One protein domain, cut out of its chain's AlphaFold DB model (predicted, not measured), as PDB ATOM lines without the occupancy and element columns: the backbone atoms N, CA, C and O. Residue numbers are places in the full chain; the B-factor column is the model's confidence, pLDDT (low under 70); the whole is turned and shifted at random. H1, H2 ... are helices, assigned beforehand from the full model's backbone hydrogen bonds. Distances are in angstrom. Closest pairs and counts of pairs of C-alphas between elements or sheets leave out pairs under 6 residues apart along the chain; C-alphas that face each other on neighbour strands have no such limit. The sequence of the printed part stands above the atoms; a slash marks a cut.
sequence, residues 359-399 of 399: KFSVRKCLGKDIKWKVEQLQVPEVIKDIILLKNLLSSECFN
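What this domain is: This is residues 359 to 399 of the 399 residues of a protein of Lottia gigantea (UniProt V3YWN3). Two short helices, H2 and H3, lie side by side as a helical hairpin, and H1 packs crosswise on H3 at one side of it. On the side away from H1, the chain's last residues turn into a very short helix, H4, set off from the other three. The printed part has 41 residues with four named helices, in the order H1, H2, H3, H4, and no named strand; the class is all helix. It is compact, with a radius of gyration of the C-alphas of 9.7 A, and spans 24 by 21 by 17 A.

How they stand to each other: Start at H3, residues 381 to 388. H2, residues 370 to 375, touches it at a shallow tilt of 8 degrees, opposite ways, and the two form a helical hairpin; their closest C-alphas, of Val 374 and Lys 384, are 6.1 A apart. H1, residues 359 to 366, touches H3 about perpendicular, at 75 degrees; look for their closest C-alphas at Lys 359 and Ile 387, 5.5 A apart. H1 and H2 only just touch, with 3 pairs of C-alphas within 8 A, and only at the corner by their link; the closest are those of Leu 366 and Lys 373, 6.7 A apart. H4, residues 395 to 398, is apart from H1, H2 and H3. In H1, H2 and H3 every O i to N i+4 pair is within hydrogen-bond range; H4 is too short for such a pair.

Where its parts are: Find C-alpha 359 at (209.603, 207.586, 170.477); from there H1 runs 10.7 A to C-alpha 366. H2 measures 8.6 A. H3 begins at C-alpha 381, (221.978, 206.655, 176.253), and runs 10.3 A. H4 ends at C-alpha 398, (224.954, 213.679, 163.597), after 5.7 A.

The domain as a whole: The two C-alphas farthest apart, of Gln 378 and Glu 396, are 25.1 A apart. The printed part has no cut and ends at Asn 399, the chain's last residue. The links H1 to H2 and H2 to H3 are tight, and H3 to H4 is short. The mean pLDDT of the printed part is 95.8, and no printed residue is under 70.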
ATOM      1  N   LYS A 359     208.554 206.900 171.246       95.62
ATOM      2  CA  LYS A 359     209.603 207.586 170.477       95.62
ATOM      3  C   LYS A 359     209.043 208.800 169.736       95.62
ATOM      4  O   LYS A 359     209.563 209.901 169.894       95.62
ATOM      5  N   PHE A 360     207.967 208.638 168.968       92.81
ATOM      6  CA  PHE A 360     207.384 209.757 168.217       92.81
ATOM      7  C   PHE A 360     206.701 210.790 169.088       92.81
ATOM      8  O   PHE A 360     206.840 211.982 168.827       92.81
ATOM      9  N   SER A 361     205.998 210.345 170.125       94.56
ATOM     10  CA  SER A 361     205.354 211.256 171.069       94.56
ATOM     11  C   SER A 361     206.396 212.164 171.723       94.56
ATOM     12  O   SER A 361     206.225 213.380 171.743       94.56
ATOM     13  N   VAL A 362     207.531 211.599 172.153       96.75
ATOM     14  CA  VAL A 362     208.657 212.362 172.704       96.75
ATOM     15  C   VAL A 362     209.240 213.311 171.656       96.75
ATOM     16  O   VAL A 362     209.329 214.505 171.920       96.75
ATOM     17  N   ARG A 363     209.576 212.832 170.450       96.19
ATOM     18  CA  ARG A 363     210.124 213.689 169.378       96.19
ATOM     19  C   ARG A 363     209.205 214.870 169.045       96.19
ATOM     20  O   ARG A 363     209.680 215.999 168.914       96.19
ATOM     21  N   LYS A 364     207.891 214.636 168.971       94.00
ATOM     22  CA  LYS A 364     206.880 215.679 168.744       94.00
ATOM     23  C   LYS A 364     206.866 216.712 169.872       94.00
ATOM     24  O   LYS A 364     206.817 217.903 169.590       94.00
ATOM     25  N   CYS A 365     206.957 216.272 171.128       96.38
ATOM     26  CA  CYS A 365     207.042 217.170 172.282       96.38
ATOM     27  C   CYS A 365     208.341 217.991 172.304       96.38
ATOM     28  O   CYS A 365     208.329 219.141 172.738       96.38
ATOM     29  N   LEU A 366     209.461 217.425 171.843       96.38
ATOM     30  CA  LEU A 366     210.747 218.126 171.821       96.38
ATOM     31  C   LEU A 366     210.804 219.203 170.726       96.38
ATOM     32  O   LEU A 366     211.346 220.279 170.975       96.38
ATOM     33  N   GLY A 367     210.218 218.967 169.549       94.44
ATOM     34  CA  GLY A 367     210.149 219.959 168.468       94.44
ATOM     35  C   GLY A 367     211.528 220.358 167.919       94.44
ATOM     36  O   GLY A 367     212.366 219.490 167.676       94.44
ATOM     37  N   LYS A 368     211.754 221.666 167.708       92.81
ATOM     38  CA  LYS A 368     213.033 222.232 167.225       92.81
ATOM     39  C   LYS A 368     214.173 222.011 168.225       92.81
ATOM     40  O   LYS A 368     213.927 221.909 169.430       92.81
ATOM     41  N   ASP A 369     215.406 221.974 167.717       94.94
ATOM     42  CA  ASP A 369     216.635 221.735 168.491       94.94
ATOM     43  C   ASP A 369     216.597 220.405 169.264       94.94
ATOM     44  O   ASP A 369     217.069 220.297 170.401       94.94
ATOM     45  N   ILE A 370     216.012 219.373 168.641       96.56
ATOM     46  CA  ILE A 370     215.804 218.064 169.265       96.56
ATOM     47  C   ILE A 370     217.104 217.473 169.815       96.56
ATOM     48  O   ILE A 370     217.099 216.944 170.920       96.56
ATOM     49  N   LYS A 371     218.219 217.613 169.087       96.50
ATOM     50  CA  LYS A 371     219.531 217.074 169.470       96.50
ATOM     51  C   LYS A 371     219.966 217.604 170.832       96.50
ATOM     52  O   LYS A 371     220.213 216.825 171.746       96.50
ATOM     53  N   TRP A 372     219.943 218.926 170.995       97.00
ATOM     54  CA  TRP A 372     220.281 219.569 172.262       97.00
ATOM     55  C   TRP A 372     219.321 219.159 173.384       97.00
ATOM     56  O   TRP A 372     219.768 218.813 174.474       97.00
ATOM     57  N   LYS A 373     218.007 219.132 173.118       98.12
ATOM     58  CA  LYS A 373     217.008 218.772 174.137       98.12
ATOM     59  C   LYS A 373     217.116 217.319 174.594       98.12
ATOM     60  O   LYS A 373     216.928 217.059 175.778       98.12
ATOM     61  N   VAL A 374     217.415 216.384 173.689       98.00
ATOM     62  CA  VAL A 374     217.609 214.965 174.034       98.00
ATOM     63  C   VAL A 374     218.820 214.782 174.941       98.00
ATOM     64  O   VAL A 374     218.744 213.998 175.883       98.00
ATOM     65  N   GLU A 375     219.901 215.532 174.723       97.81
ATOM     66  CA  GLU A 375     221.082 215.438 175.588       97.81
ATOM     67  C   GLU A 375     220.807 215.848 177.037       97.81
ATOM     68  O   GLU A 375     221.420 215.310 177.957       97.81
ATOM     69  N   GLN A 376     219.840 216.742 177.252       98.19
ATOM     70  CA  GLN A 376     219.419 217.169 178.588       98.19
ATOM     71  C   GLN A 376     218.471 216.173 179.283       98.19
ATOM     72  O   GLN A 376     218.149 216.353 180.459       98.19
ATOM     73  N   LEU A 377     217.985 215.136 178.589       98.06
ATOM     74  CA  LEU A 377     217.072 214.157 179.180       98.06
ATOM     75  C   LEU A 377     217.809 213.214 180.136       98.06
ATOM     76  O   LEU A 377     218.826 212.615 179.791       98.06
ATOM     77  N   GLN A 378     217.225 212.996 181.314       98.19
ATOM     78  CA  GLN A 378     217.697 212.023 182.304       98.19
ATOM     79  C   GLN A 378     217.211 210.605 181.957       98.19
ATOM     80  O   GLN A 378     216.452 209.986 182.704       98.19
ATOM     81  N   VAL A 379     217.608 210.103 180.787       97.75
ATOM     82  CA  VAL A 379     217.285 208.753 180.296       97.75
ATOM     83  C   VAL A 379     218.561 208.029 179.853       97.75
ATOM     84  O   VAL A 379     219.545 208.694 179.530       97.75
ATOM     85  N   PRO A 380     218.579 206.683 179.819       98.31
ATOM     86  CA  PRO A 380     219.737 205.936 179.329       98.31
ATOM     87  C   PRO A 380     220.140 206.334 177.898       98.31
ATOM     88  O   PRO A 380     219.267 206.587 177.067       98.31
ATOM     89  N   GLU A 381     221.439 206.293 177.582       98.00
ATOM     90  CA  GLU A 381     221.978 206.655 176.253       98.00
ATOM     91  C   GLU A 381     221.323 205.880 175.103       98.00
ATOM     92  O   GLU A 381     220.972 206.457 174.081       98.00
ATOM     93  N   VAL A 382     221.017 204.597 175.306       97.75
ATOM     94  CA  VAL A 382     220.299 203.782 174.308       97.75
ATOM     95  C   VAL A 382     218.931 204.385 173.958       97.75
ATOM     96  O   VAL A 382     218.501 204.337 172.808       97.75
ATOM     97  N   ILE A 383     218.237 204.987 174.930       97.81
ATOM     98  CA  ILE A 383     216.956 205.663 174.691       97.81
ATOM     99  C   ILE A 383     217.177 206.987 173.959       97.81
ATOM    100  O   ILE A 383     216.405 207.298 173.050       97.81
ATOM    101  N   LYS A 384     218.234 207.741 174.289       98.12
ATOM    102  CA  LYS A 384     218.609 208.951 173.540       98.12
ATOM    103  C   LYS A 384     218.888 208.626 172.073       98.12
ATOM    104  O   LYS A 384     218.331 209.278 171.195       98.12
ATOM    105  N   ASP A 385     219.656 207.573 171.805       97.50
ATOM    106  CA  ASP A 385     219.977 207.112 170.453       97.50
ATOM    107  C   ASP A 385     218.724 206.717 169.664       97.50
ATOM    108  O   ASP A 385     218.591 207.083 168.495       97.50
ATOM    109  N   ILE A 386     217.764 206.046 170.312       96.19
ATOM    110  CA  ILE A 386     216.462 205.719 169.712       96.19
ATOM    111  C   ILE A 386     215.655 206.990 169.411       96.19
ATOM    112  O   ILE A 386     215.081 207.102 168.326       96.19
ATOM    113  N   ILE A 387     215.604 207.962 170.331       96.75
ATOM    114  CA  ILE A 387     214.890 209.234 170.115       96.75
ATOM    115  C   ILE A 387     215.535 210.023 168.969       96.75
ATOM    116  O   ILE A 387     214.816 210.595 168.149       96.75
ATOM    117  N   LEU A 388     216.865 210.024 168.879       96.50
ATOM    118  CA  LEU A 388     217.639 210.684 167.824       96.50
ATOM    119  C   LEU A 388     217.683 209.904 166.509       96.50
ATOM    120  O   LEU A 388     218.155 210.443 165.514       96.50
ATOM    121  N   LEU A 389     217.146 208.682 166.481       95.75
ATOM    122  CA  LEU A 389     217.144 207.793 165.318       95.75
ATOM    123  C   LEU A 389     218.557 207.376 164.873       95.75
ATOM    124  O   LEU A 389     218.755 207.046 163.705       95.75
ATOM    125  N   LYS A 390     219.545 207.337 165.781       95.88
ATOM    126  CA  LYS A 390     220.919 206.896 165.453       95.88
ATOM    127  C   LYS A 390     220.983 205.433 165.008       95.88
ATOM    128  O   LYS A 390     221.912 205.034 164.322       95.88
ATOM    129  N   ASN A 391     219.984 204.634 165.377       93.50
ATOM    130  CA  ASN A 391     219.841 203.249 164.935       93.50
ATOM    131  C   ASN A 391     219.250 203.110 163.517       93.50
ATOM    132  O   ASN A 391     219.175 201.993 163.012       93.50
ATOM    133  N   LEU A 392     218.778 204.206 162.912       91.62
ATOM    134  CA  LEU A 392     218.109 204.218 161.604       91.62
ATOM    135  C   LEU A 392     218.833 205.088 160.571       91.62
ATOM    136  O   LEU A 392     218.802 204.772 159.385       91.62
ATOM    137  N   LEU A 393     219.433 206.195 161.006       93.50
ATOM    138  CA  LEU A 393     220.043 207.198 160.135       93.50
ATOM    139  C   LEU A 393     221.559 207.001 160.026       93.50
ATOM    140  O   LEU A 393     222.197 206.493 160.948       93.50
ATOM    141  N   SER A 394     222.138 207.455 158.912       93.56
ATOM    142  CA  SER A 394     223.591 207.528 158.733       93.56
ATOM    143  C   SER A 394     224.239 208.346 159.855       93.56
ATOM    144  O   SER A 394     223.716 209.396 160.245       93.56
ATOM    145  N   SER A 395     225.407 207.907 160.333       95.12
ATOM    146  CA  SER A 395     226.206 208.641 161.326       95.12
ATOM    147  C   SER A 395     226.553 210.055 160.859       95.12
ATOM    148  O   SER A 395     226.654 210.964 161.679       95.12
ATOM    149  N   GLU A 396     226.641 210.264 159.542       94.75
ATOM    150  CA  GLU A 396     226.858 211.574 158.936       94.75
ATOM    151  C   GLU A 396     225.813 212.591 159.399       94.75
ATOM    152  O   GLU A 396     226.169 213.734 159.639       94.75
ATOM    153  N   CYS A 397     224.554 212.206 159.635       94.50
ATOM    154  CA  CYS A 397     223.494 213.132 160.059       94.50
ATOM    155  C   CYS A 397     223.732 213.776 161.440       94.50
ATOM    156  O   CYS A 397     223.029 214.723 161.806       94.50
ATOM    157  N   PHE A 398     224.685 213.260 162.220       93.25
ATOM    158  CA  PHE A 398     224.954 213.679 163.597       93.25
ATOM    159  C   PHE A 398     226.286 214.411 163.776       93.25
ATOM    160  O   PHE A 398     226.517 214.929 164.867       93.25
ATOM    161  N   ASN A 399     227.116 214.454 162.731       87.12
ATOM    162  CA  ASN A 399     228.383 215.186 162.725       87.12
ATOM    163  C   ASN A 399     228.192 216.683 162.518       87.12
ATOM    164  O   ASN A 399     227.183 217.053 161.866       87.12
TER     165      ASN A 399